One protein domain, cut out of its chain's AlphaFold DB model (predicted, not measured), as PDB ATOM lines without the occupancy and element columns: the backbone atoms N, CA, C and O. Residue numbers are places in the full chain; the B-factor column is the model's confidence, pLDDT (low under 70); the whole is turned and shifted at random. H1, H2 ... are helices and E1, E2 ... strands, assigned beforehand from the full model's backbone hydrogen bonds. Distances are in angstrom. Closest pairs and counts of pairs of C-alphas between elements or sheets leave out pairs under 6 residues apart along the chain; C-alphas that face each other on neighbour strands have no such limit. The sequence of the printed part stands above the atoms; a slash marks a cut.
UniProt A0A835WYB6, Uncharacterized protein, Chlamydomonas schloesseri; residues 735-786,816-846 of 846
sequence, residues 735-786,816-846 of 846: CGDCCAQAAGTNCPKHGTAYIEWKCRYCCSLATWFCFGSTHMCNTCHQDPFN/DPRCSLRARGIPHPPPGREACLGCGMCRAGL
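What this domain is: This is residues 735 to 786 and 816 to 846 of the 846 residues of an uncharacterized protein of Chlamydomonas schloesseri (UniProt A0A835WYB6). A short ribbon of two antiparallel strands, E1 and E4, runs through the middle, with the helix H1 beside it, the small hairpin of E2 and E3 near the last residue of E1, and the short helix H4 following directly on the end of E4. Of the element centres that of H2 is farthest from the mean of the C-alphas, at 14.0 A, while the short helix H3 is apart from H1, E1, E2, E3, H2 and H4, and long links join H1 to E1 and H3 to E4. The printed part has 83 residues with four named helices and four named strands, in the order H1 E1 E2 E3 H2 H3 E4 H4; its two sheets, of order E1 - E4 and E2 - E3, are antiparallel. The class is mixed, helices and strands, with under half of the residues in named elements. The whole is compact, with a radius of gyration of the C-alphas of 12.5 A and spans of 39 by 31 by 17 A.

Where its parts are: H1, residues 736 to 742, is 9.9 A long and begins at C-alpha 736, at (11.669, -33.775, 18.403). E1, residues 755 to 758, is 10.3 A long and begins at C-alpha 755, at (4.998, -28.529, 17.461). E2 holds residues 768 to 770, E3 residues 774 to 776 and H2 residues 778 to 782. H3 holds residues 820 to 823. E4, residues 835 to 839, is 12.4 A long, and H4, residues 840 to 844, ends at C-alpha 844, at (-4.915, -21.765, 18.041).

How they stand to each other: The closest C-alphas of H1 and E4 are those of Ala 740 and Cys 836, 6.4 A apart. E1 and E4 are antiparallel, with 150 degrees between their directions; N 756 and O 838 are within hydrogen-bond range at 2.9 A, as are N 837 and O 756 at 2.8 A. The closest C-alphas of E1 and E3 are those of Lys 758 and His 775, 6.8 A apart. E2 and E3 form a hairpin, antiparallel at 148 degrees, with N 776 and O 768 at 2.8 A. The closest C-alphas of E2 and H2 are those of Trp 768 and Asn 778, 6.9 A apart. H3 touches no helix, and it is apart from E1, E2 and E3. The closest C-alphas of E1 and H4 are those of Glu 756 and Gly 840, 5.9 A apart. In H1, H2 and H4 every O i to N i+4 pair is within hydrogen-bond range; H3, with four residues, is too short for such a pair.

The domain as a whole: The C-alphas farthest apart, those of Lys 749 and Phe 785, are 39.3 A apart. Residues 787 to 815 are not printed, and C-alphas 786 and 816 are 19.8 A apart across the cut. The links from H1 to E1 and from H3 to E4 are long. The mean pLDDT of the printed part is 70.3, and 32 residues are under 70, among them 742 to 747, 770 to 773, 782 to 786 and 844 to 846.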
ATOM      1  N   CYS A 735      15.471 -36.819  17.587       74.88
ATOM      2  CA  CYS A 735      15.089 -35.527  18.161       74.88
ATOM      3  C   CYS A 735      13.644 -35.142  17.806       74.88
ATOM      4  O   CYS A 735      13.115 -35.563  16.775       74.88
ATOM      5  N   GLY A 736      13.039 -34.261  18.612       68.25
ATOM      6  CA  GLY A 736      11.669 -33.775  18.403       68.25
ATOM      7  C   GLY A 736      11.407 -33.216  16.998       68.25
ATOM      8  O   GLY A 736      10.369 -33.520  16.417       68.25
ATOM      9  N   ASP A 737      12.367 -32.504  16.400       73.00
ATOM     10  CA  ASP A 737      12.241 -31.971  15.033       73.00
ATOM     11  C   ASP A 737      12.162 -33.080  13.975       73.00
ATOM     12  O   ASP A 737      11.323 -33.049  13.079       73.00
ATOM     13  N   CYS A 738      13.022 -34.094  14.085       74.00
ATOM     14  CA  CYS A 738      13.055 -35.227  13.160       74.00
ATOM     15  C   CYS A 738      11.845 -36.153  13.341       74.00
ATOM     16  O   CYS A 738      11.387 -36.773  12.376       74.00
ATOM     17  N   CYS A 739      11.318 -36.236  14.562       70.69
ATOM     18  CA  CYS A 739      10.047 -36.887  14.845       70.69
ATOM     19  C   CYS A 739       8.876 -36.103  14.225       70.69
ATOM     20  O   CYS A 739       8.015 -36.707  13.591       70.69
ATOM     21  N   ALA A 740       8.872 -34.768  14.328       67.31
ATOM     22  CA  ALA A 740       7.839 -33.909  13.745       67.31
ATOM     23  C   ALA A 740       7.857 -33.951  12.208       67.31
ATOM     24  O   ALA A 740       6.818 -34.055  11.561       67.31
ATOM     25  N   GLN A 741       9.047 -33.956  11.605       71.44
ATOM     26  CA  GLN A 741       9.197 -34.063  10.157       71.44
ATOM     27  C   GLN A 741       8.723 -35.423   9.628       71.44
ATOM     28  O   GLN A 741       8.041 -35.475   8.607       71.44
ATOM     29  N   ALA A 742       9.023 -36.517  10.336       64.81
ATOM     30  CA  ALA A 742       8.555 -37.854   9.967       64.81
ATOM     31  C   ALA A 742       7.035 -38.020  10.117       64.81
ATOM     32  O   ALA A 742       6.429 -38.778   9.367       64.81
ATOM     33  N   ALA A 743       6.420 -37.299  11.057       63.47
ATOM     34  CA  ALA A 743       4.970 -37.264  11.227       63.47
ATOM     35  C   ALA A 743       4.253 -36.384  10.180       63.47
ATOM     36  O   ALA A 743       3.027 -36.320  10.191       63.47
ATOM     37  N   GLY A 744       4.984 -35.702   9.286       63.94
ATOM     38  CA  GLY A 744       4.406 -34.828   8.258       63.94
ATOM     39  C   GLY A 744       3.810 -33.528   8.810       63.94
ATOM     40  O   GLY A 744       3.050 -32.855   8.122       63.94
ATOM     41  N   THR A 745       4.140 -33.159  10.047       64.44
ATOM     42  CA  THR A 745       3.484 -32.080  10.800       64.44
ATOM     43  C   THR A 745       4.303 -30.796  10.869       64.44
ATOM     44  O   THR A 745       4.057 -29.963  11.735       64.44
ATOM     45  N   ASN A 746       5.266 -30.588   9.971       69.50
ATOM     46  CA  ASN A 746       5.971 -29.310   9.885       69.50
ATOM     47  C   ASN A 746       4.972 -28.209   9.476       69.50
ATOM     48  O   ASN A 746       4.443 -28.267   8.365       69.50
ATOM     49  N   CYS A 747       4.661 -27.236  10.350       66.50
ATOM     50  CA  CYS A 747       3.704 -26.194   9.958       66.50
ATOM     51  C   CYS A 747       4.400 -25.268   8.948       66.50
ATOM     52  O   CYS A 747       5.427 -24.680   9.284       66.50
ATOM     53  N   PRO A 748       3.846 -25.068   7.738       71.56
ATOM     54  CA  PRO A 748       4.487 -24.263   6.695       71.56
ATOM     55  C   PRO A 748       4.716 -22.800   7.108       71.56
ATOM     56  O   PRO A 748       5.579 -22.137   6.546       71.56
ATOM     57  N   LYS A 749       3.970 -22.304   8.106       69.44
ATOM     58  CA  LYS A 749       4.115 -20.951   8.663       69.44
ATOM     59  C   LYS A 749       5.113 -20.856   9.822       69.44
ATOM     60  O   LYS A 749       5.765 -19.832   9.978       69.44
ATOM     61  N   HIS A 750       5.226 -21.903  10.640       60.47
ATOM     62  CA  HIS A 750       5.878 -21.831  11.957       60.47
ATOM     63  C   HIS A 750       6.971 -22.887  12.181       60.47
ATOM     64  O   HIS A 750       7.524 -22.999  13.278       60.47
ATOM     65  N   GLY A 751       7.294 -23.664  11.149       70.62
ATOM     66  CA  GLY A 751       8.309 -24.700  11.219       70.62
ATOM     67  C   GLY A 751       7.971 -25.774  12.259       70.62
ATOM     68  O   GLY A 751       6.809 -26.140  12.468       70.62
ATOM     69  N   THR A 752       9.007 -26.238  12.962       68.75
ATOM     70  CA  THR A 752       8.888 -27.187  14.077       68.75
ATOM     71  C   THR A 752       8.782 -26.515  15.455       68.75
ATOM     72  O   THR A 752       8.555 -27.197  16.453       68.75
ATOM     73  N   ALA A 753       8.899 -25.183  15.530       55.88
ATOM     74  CA  ALA A 753       9.094 -24.444  16.784       55.88
ATOM     75  C   ALA A 753       7.911 -24.525  17.763       55.88
ATOM     76  O   ALA A 753       8.100 -24.436  18.973       55.88
ATOM     77  N   TYR A 754       6.698 -24.718  17.246       64.31
ATOM     78  CA  TYR A 754       5.467 -24.779  18.040       64.31
ATOM     79  C   TYR A 754       4.787 -26.142  17.932       64.31
ATOM     80  O   TYR A 754       3.577 -26.255  18.123       64.31
ATOM     81  N   ILE A 755       5.539 -27.180  17.561       72.69
ATOM     82  CA  ILE A 755       4.998 -28.529  17.461       72.69
ATOM     83  C   ILE A 755       4.776 -29.092  18.856       72.69
ATOM     84  O   ILE A 755       5.703 -29.248  19.645       72.69
ATOM     85  N   GLU A 756       3.523 -29.423  19.137       73.81
ATOM     86  CA  GLU A 756       3.115 -30.009  20.401       73.81
ATOM     87  C   GLU A 756       2.925 -31.517  20.257       73.81
ATOM     88  O   GLU A 756       2.444 -32.017  19.236       73.81
ATOM     89  N   TRP A 757       3.282 -32.241  21.312       81.75
ATOM     90  CA  TRP A 757       3.217 -33.696  21.366       81.75
ATOM     91  C   TRP A 757       2.177 -34.159  22.376       81.75
ATOM     92  O   TRP A 757       1.916 -33.502  23.383       81.75
ATOM     93  N   LYS A 758       1.587 -35.321  22.110       81.50
ATOM     94  CA  LYS A 758       0.742 -36.046  23.054       81.50
ATOM     95  C   LYS A 758       1.624 -36.798  24.051       81.50
ATOM     96  O   LYS A 758       2.587 -37.445  23.660       81.50
ATOM     97  N   CYS A 759       1.233 -36.807  25.323       81.62
ATOM     98  CA  CYS A 759       1.792 -37.731  26.308       81.62
ATOM     99  C   CYS A 759       1.573 -39.187  25.867       81.62
ATOM    100  O   CYS A 759       0.437 -39.593  25.613       81.62
ATOM    101  N   ARG A 760       2.617 -40.018  25.833       82.62
ATOM    102  CA  ARG A 760       2.496 -41.440  25.482       82.62
ATOM    103  C   ARG A 760       1.427 -42.134  26.309       82.62
ATOM    104  O   ARG A 760       0.599 -42.850  25.758       82.62
ATOM    105  N   TYR A 761       1.408 -41.870  27.610       80.81
ATOM    106  CA  TYR A 761       0.645 -42.639  28.589       80.81
ATOM    107  C   TYR A 761      -0.758 -42.104  28.881       80.81
ATOM    108  O   TYR A 761      -1.553 -42.805  29.496       80.81
ATOM    109  N   CYS A 762      -1.104 -40.897  28.430       78.50
ATOM    110  CA  CYS A 762      -2.437 -40.334  28.646       78.50
ATOM    111  C   CYS A 762      -2.869 -39.410  27.500       78.50
ATOM    112  O   CYS A 762      -2.164 -39.236  26.506       78.50
ATOM    113  N   CYS A 763      -4.058 -38.827  27.615       80.44
ATOM    114  CA  CYS A 763      -4.622 -37.925  26.614       80.44
ATOM    115  C   CYS A 763      -4.405 -36.454  26.990       80.44
ATOM    116  O   CYS A 763      -5.352 -35.680  26.970       80.44
ATOM    117  N   SER A 764      -3.176 -36.083  27.353       75.94
ATOM    118  CA  SER A 764      -2.779 -34.704  27.672       75.94
ATOM    119  C   SER A 764      -1.603 -34.269  26.802       75.94
ATOM    120  O   SER A 764      -0.871 -35.111  26.276       75.94
ATOM    121  N   LEU A 765      -1.401 -32.955  26.674       70.44
ATOM    122  CA  LEU A 765      -0.190 -32.411  26.057       70.44
ATOM    123  C   LEU A 765       1.039 -32.840  26.863       70.44
ATOM    124  O   LEU A 765       1.031 -32.828  28.097       70.44
ATOM    125  N   ALA A 766       2.082 -33.253  26.157       75.12
ATOM    126  CA  ALA A 766       3.362 -33.554  26.755       75.12
ATOM    127  C   ALA A 766       4.090 -32.263  27.127       75.12
ATOM    128  O   ALA A 766       4.091 -31.285  26.384       75.12
ATOM    129  N   THR A 767       4.724 -32.292  28.290       68.69
ATOM    130  CA  THR A 767       5.551 -31.199  28.822       68.69
ATOM    131  C   THR A 767       7.010 -31.637  28.930       68.69
ATOM    132  O   THR A 767       7.922 -30.816  28.876       68.69
ATOM    133  N   TRP A 768       7.225 -32.948  29.042       62.88
ATOM    134  CA  TRP A 768       8.515 -33.591  29.216       62.88
ATOM    135  C   TRP A 768       8.813 -34.493  28.026       62.88
ATOM    136  O   TRP A 768       7.915 -35.118  27.462       62.88
ATOM    137  N   PHE A 769      10.089 -34.585  27.677       70.75
ATOM    138  CA  PHE A 769      10.603 -35.558  26.727       70.75
ATOM    139  C   PHE A 769      11.753 -36.300  27.397       70.75
ATOM    140  O   PHE A 769      12.822 -35.730  27.633       70.75
ATOM    141  N   CYS A 770      11.491 -37.549  27.765       64.19
ATOM    142  CA  CYS A 770      12.366 -38.361  28.596       64.19
ATOM    143  C   CYS A 770      12.829 -39.605  27.834       64.19
ATOM    144  O   CYS A 770      12.203 -40.044  26.863       64.19
ATOM    145  N   PHE A 771      13.965 -40.159  28.268       61.78
ATOM    146  CA  PHE A 771      14.553 -41.388  27.711       61.78
ATOM    147  C   PHE A 771      14.893 -41.295  26.215       61.78
ATOM    148  O   PHE A 771      14.974 -42.301  25.515       61.78
ATOM    149  N   GLY A 772      15.029 -40.069  25.700       57.16
ATOM    150  CA  GLY A 772      15.350 -39.799  24.302       57.16
ATOM    151  C   GLY A 772      14.275 -40.195  23.282       57.16
ATOM    152  O   GLY A 772      14.518 -40.004  22.094       57.16
ATOM    153  N   SER A 773      13.122 -40.718  23.709       63.66
ATOM    154  CA  SER A 773      12.100 -41.293  22.817       63.66
ATOM    155  C   SER A 773      10.654 -41.085  23.275       63.66
ATOM    156  O   SER A 773       9.743 -41.301  22.479       63.66
ATOM    157  N   THR A 774      10.414 -40.687  24.532       75.19
ATOM    158  CA  THR A 774       9.072 -40.729  25.127       75.19
ATOM    159  C   THR A 774       8.601 -39.358  25.607       75.19
ATOM    160  O   THR A 774       9.221 -38.748  26.480       75.19
ATOM    161  N   HIS A 775       7.473 -38.884  25.077       79.62
ATOM    162  CA  HIS A 775       6.833 -37.639  25.498       79.62
ATOM    163  C   HIS A 775       5.860 -37.898  26.658       79.62
ATOM    164  O   HIS A 775       5.004 -38.780  26.587       79.62
ATOM    165  N   MET A 776       5.954 -37.129  27.747       82.62
ATOM    166  CA  MET A 776       5.151 -37.314  28.966       82.62
ATOM    167  C   MET A 776       4.559 -35.982  29.444       82.62
ATOM    168  O   MET A 776       5.191 -34.931  29.347       82.62
ATOM    169  N   CYS A 777       3.331 -35.990  29.966       73.25
ATOM    170  CA  CYS A 777       2.779 -34.834  30.684       73.25
ATOM    171  C   CYS A 777       3.338 -34.778  32.113       73.25
ATOM    172  O   CYS A 777       3.911 -35.755  32.589       73.25
ATOM    173  N   ASN A 778       3.143 -33.660  32.817       70.25
ATOM    174  CA  ASN A 778       3.676 -33.486  34.171       70.25
ATOM    175  C   ASN A 778       3.216 -34.584  35.149       70.25
ATOM    176  O   ASN A 778       4.022 -35.124  35.896       70.25
ATOM    177  N   THR A 779       1.946 -34.989  35.071       70.81
ATOM    178  CA  THR A 779       1.376 -36.047  35.919       70.81
ATOM    179  C   THR A 779       1.989 -37.417  35.628       70.81
ATOM    180  O   THR A 779       2.420 -38.102  36.545       70.81
ATOM    181  N   CYS A 780       2.092 -37.808  34.352       71.06
ATOM    182  CA  CYS A 780       2.696 -39.092  33.979       71.06
ATOM    183  C   CYS A 780       4.216 -39.109  34.179       71.06
ATOM    184  O   CYS A 780       4.798 -40.177  34.302       71.06
ATOM    185  N   HIS A 781       4.861 -37.943  34.178       75.06
ATOM    186  CA  HIS A 781       6.286 -37.812  34.456       75.06
ATOM    187  C   HIS A 781       6.606 -37.979  35.949       75.06
ATOM    188  O   HIS A 781       7.643 -38.539  36.287       75.06
ATOM    189  N   GLN A 782       5.727 -37.509  36.839       65.81
ATOM    190  CA  GLN A 782       5.932 -37.564  38.292       65.81
ATOM    191  C   GLN A 782       5.577 -38.920  38.917       65.81
ATOM    192  O   GLN A 782       6.107 -39.241  39.976       65.81
ATOM    193  N   ASP A 783       4.730 -39.722  38.267       63.28
ATOM    194  CA  ASP A 783       4.353 -41.059  38.743       63.28
ATOM    195  C   ASP A 783       4.384 -42.103  37.601       63.28
ATOM    196  O   ASP A 783       3.351 -42.415  36.997       63.28
ATOM    197  N   PRO A 784       5.575 -42.637  37.257       51.84
ATOM    198  CA  PRO A 784       5.735 -43.633  36.193       51.84
ATOM    199  C   PRO A 784       5.180 -45.020  36.563       51.84
ATOM    200  O   PRO A 784       4.855 -45.813  35.675       51.84
ATOM    201  N   PHE A 785       5.081 -45.327  37.863       45.34
ATOM    202  CA  PHE A 785       4.757 -46.663  38.377       45.34
ATOM    203  C   PHE A 785       3.257 -46.951  38.442       45.34
ATOM    204  O   PHE A 785       2.863 -48.110  38.313       45.34
ATOM    205  N   ASN A 786       2.405 -45.927  38.518       49.06
ATOM    206  CA  ASN A 786       0.945 -46.096  38.495       49.06
ATOM    207  C   ASN A 786       0.368 -46.562  37.139       49.06
ATOM    208  O   ASN A 786      -0.846 -46.606  36.954       49.06
ATOM    209  N   ASP A 816     -12.488 -41.856  23.704       73.69
ATOM    210  CA  ASP A 816     -12.908 -41.550  25.069       73.69
ATOM    211  C   ASP A 816     -13.612 -40.174  25.120       73.69
ATOM    212  O   ASP A 816     -12.992 -39.157  24.785       73.69
ATOM    213  N   PRO A 817     -14.892 -40.104  25.533       66.62
ATOM    214  CA  PRO A 817     -15.629 -38.847  25.651       66.62
ATOM    215  C   PRO A 817     -15.084 -37.911  26.743       66.62
ATOM    216  O   PRO A 817     -15.387 -36.721  26.715       66.62
ATOM    217  N   ARG A 818     -14.262 -38.403  27.680       70.31
ATOM    218  CA  ARG A 818     -13.601 -37.601  28.730       70.31
ATOM    219  C   ARG A 818     -12.206 -37.112  28.322       70.31
ATOM    220  O   ARG A 818     -11.507 -36.487  29.116       70.31
ATOM    221  N   CYS A 819     -11.786 -37.397  27.091       74.50
ATOM    222  CA  CYS A 819     -10.486 -37.010  26.570       74.50
ATOM    223  C   CYS A 819     -10.365 -35.484  26.400       74.50
ATOM    224  O   CYS A 819     -11.077 -34.879  25.596       74.50
ATOM    225  N   SER A 820      -9.406 -34.864  27.095       73.75
ATOM    226  CA  SER A 820      -9.187 -33.410  27.054       73.75
ATOM    227  C   SER A 820      -8.645 -32.908  25.710       73.75
ATOM    228  O   SER A 820      -8.959 -31.790  25.306       73.75
ATOM    229  N   LEU A 821      -7.882 -33.727  24.977       73.25
ATOM    230  CA  LEU A 821      -7.411 -33.399  23.624       73.25
ATOM    231  C   LEU A 821      -8.542 -33.487  22.589       73.25
ATOM    232  O   LEU A 821      -8.676 -32.594  21.754       73.25
ATOM    233  N   ARG A 822      -9.420 -34.492  22.696       75.12
ATOM    234  CA  ARG A 822     -10.603 -34.622  21.831       75.12
ATOM    235  C   ARG A 822     -11.642 -33.538  22.112       75.12
ATOM    236  O   ARG A 822     -12.227 -33.010  21.176       75.12
ATOM    237  N   ALA A 823     -11.829 -33.157  23.376       70.06
ATOM    238  CA  ALA A 823     -12.670 -32.019  23.755       70.06
ATOM    239  C   ALA A 823     -12.182 -30.691  23.141       70.06
ATOM    240  O   ALA A 823     -12.974 -29.777  22.941       70.06
ATOM    241  N   ARG A 824     -10.890 -30.597  22.798       66.69
ATOM    242  CA  ARG A 824     -10.281 -29.471  22.072       66.69
ATOM    243  C   ARG A 824     -10.272 -29.659  20.547       66.69
ATOM    244  O   ARG A 824      -9.618 -28.889  19.854       66.69
ATOM    245  N   GLY A 825     -10.952 -30.681  20.024       70.69
ATOM    246  CA  GLY A 825     -11.003 -30.985  18.591       70.69
ATOM    247  C   GLY A 825      -9.686 -31.504  18.004       70.69
ATOM    248  O   GLY A 825      -9.495 -31.429  16.795       70.69
ATOM    249  N   ILE A 826      -8.760 -32.000  18.834       75.62
ATOM    250  CA  ILE A 826      -7.442 -32.464  18.386       75.62
ATOM    251  C   ILE A 826      -7.487 -33.984  18.151       75.62
ATOM    252  O   ILE A 826      -7.661 -34.726  19.124       75.62
ATOM    253  N   PRO A 827      -7.290 -34.470  16.910       79.62
ATOM    254  CA  PRO A 827      -7.267 -35.899  16.616       79.62
ATOM    255  C   PRO A 827      -5.960 -36.542  17.093       79.62
ATOM    256  O   PRO A 827      -4.872 -36.008  16.871       79.62
ATOM    257  N   HIS A 828      -6.045 -37.693  17.766       74.12
ATOM    258  CA  HIS A 828      -4.862 -38.411  18.255       74.12
ATOM    259  C   HIS A 828      -5.140 -39.900  18.532       74.12
ATOM    260  O   HIS A 828      -6.270 -40.255  18.871       74.12
ATOM    261  N   PRO A 829      -4.126 -40.787  18.485       82.44
ATOM    262  CA  PRO A 829      -4.282 -42.205  18.817       82.44
ATOM    263  C   PRO A 829      -4.521 -42.428  20.325       82.44
ATOM    264  O   PRO A 829      -4.238 -41.538  21.137       82.44
ATOM    265  N   PRO A 830      -5.020 -43.606  20.740       80.06
ATOM    266  CA  PRO A 830      -5.214 -43.936  22.155       80.06
ATOM    267  C   PRO A 830      -3.900 -43.927  22.977       80.06
ATOM    268  O   PRO A 830      -2.802 -43.946  22.406       80.06
ATOM    269  N   PRO A 831      -3.978 -43.877  24.324       80.69
ATOM    270  CA  PRO A 831      -2.822 -44.030  25.215       80.69
ATOM    271  C   PRO A 831      -1.966 -45.271  24.899       80.69
ATOM    272  O   PRO A 831      -2.472 -46.290  24.444       80.69
ATOM    273  N   GLY A 832      -0.658 -45.168  25.122       74.81
ATOM    274  CA  GLY A 832       0.367 -46.166  24.792       74.81
ATOM    275  C   GLY A 832       1.194 -45.836  23.542       74.81
ATOM    276  O   GLY A 832       2.288 -46.380  23.374       74.81
ATOM    277  N   ARG A 833       0.720 -44.915  22.690       77.31
ATOM    278  CA  ARG A 833       1.394 -44.493  21.449       77.31
ATOM    279  C   ARG A 833       1.841 -43.030  21.507       77.31
ATOM    280  O   ARG A 833       1.086 -42.164  21.959       77.31
ATOM    281  N   GLU A 834       3.060 -42.789  21.026       78.94
ATOM    282  CA  GLU A 834       3.587 -41.454  20.718       78.94
ATOM    283  C   GLU A 834       2.766 -40.829  19.590       78.94
ATOM    284  O   GLU A 834       2.416 -41.510  18.624       78.94
ATOM    285  N   ALA A 835       2.448 -39.540  19.707       79.75
ATOM    286  CA  ALA A 835       1.757 -38.827  18.642       79.75
ATOM    287  C   ALA A 835       2.133 -37.351  18.616       79.75
ATOM    288  O   ALA A 835       2.034 -36.647  19.622       79.75
ATOM    289  N   CYS A 836       2.510 -36.883  17.433       79.94
ATOM    290  CA  CYS A 836       2.644 -35.468  17.160       79.94
ATOM    291  C   CYS A 836       1.254 -34.873  16.923       79.94
ATOM    292  O   CYS A 836       0.505 -35.376  16.092       79.94
ATOM    293  N   LEU A 837       0.926 -33.782  17.610       76.12
ATOM    294  CA  LEU A 837      -0.359 -33.092  17.463       76.12
ATOM    295  C   LEU A 837      -0.286 -31.942  16.448       76.12
ATOM    296  O   LEU A 837      -1.292 -31.297  16.152       76.12
ATOM    297  N   GLY A 838       0.909 -31.652  15.927       72.50
ATOM    298  CA  GLY A 838       1.164 -30.549  15.004       72.50
ATOM    299  C   GLY A 838       1.380 -29.219  15.721       72.50
ATOM    300  O   GLY A 838       1.625 -29.181  16.928       72.50
ATOM    301  N   CYS A 839       1.315 -28.118  14.974       71.75
ATOM    302  CA  CYS A 839       1.648 -26.795  15.496       71.75
ATOM    303  C   CYS A 839       0.535 -26.216  16.379       71.75
ATOM    304  O   CYS A 839      -0.561 -25.946  15.891       71.75
ATOM    305  N   GLY A 840       0.846 -25.944  17.648       64.06
ATOM    306  CA  GLY A 840      -0.053 -25.314  18.616       64.06
ATOM    307  C   GLY A 840      -0.570 -23.949  18.169       64.06
ATOM    308  O   GLY A 840      -1.766 -23.707  18.271       64.06
ATOM    309  N   MET A 841       0.286 -23.114  17.564       63.50
ATOM    310  CA  MET A 841      -0.107 -21.799  17.020       63.50
ATOM    311  C   MET A 841      -1.113 -21.926  15.869       63.50
ATOM    312  O   MET A 841      -2.209 -21.381  15.947       63.50
ATOM    313  N   CYS A 842      -0.802 -22.766  14.871       67.12
ATOM    314  CA  CYS A 842      -1.690 -23.038  13.738       67.12
ATOM    315  C   CYS A 842      -3.054 -23.606  14.209       67.12
ATOM    316  O   CYS A 842      -4.086 -23.262  13.640       67.12
ATOM    317  N   ARG A 843      -3.090 -24.421  15.282       71.88
ATOM    318  CA  ARG A 843      -4.346 -24.910  15.896       71.88
ATOM    319  C   ARG A 843      -5.071 -23.867  16.753       71.88
ATOM    320  O   ARG A 843      -6.282 -23.963  16.908       71.88
ATOM    321  N   ALA A 844      -4.352 -22.897  17.310       60.88
ATOM    322  CA  ALA A 844      -4.915 -21.765  18.041       60.88
ATOM    323  C   ALA A 844      -5.393 -20.628  17.114       60.88
ATOM    324  O   ALA A 844      -5.940 -19.645  17.604       60.88
ATOM    325  N   GLY A 845      -5.205 -20.760  15.794       60.56
ATOM    326  CA  GLY A 845      -5.572 -19.741  14.805       60.56
ATOM    327  C   GLY A 845      -4.611 -18.550  14.742       60.56
ATOM    328  O   GLY A 845      -5.004 -17.496  14.246       60.56
ATOM    329  N   LEU A 846      -3.384 -18.716  15.249       41.78
ATOM    330  CA  LEU A 846      -2.327 -17.701  15.299       41.78
ATOM    331  C   LEU A 846      -1.265 -17.933  14.225       41.78
ATOM    332  O   LEU A 846      -0.951 -19.120  13.946       41.78
TER     333      LEU A 846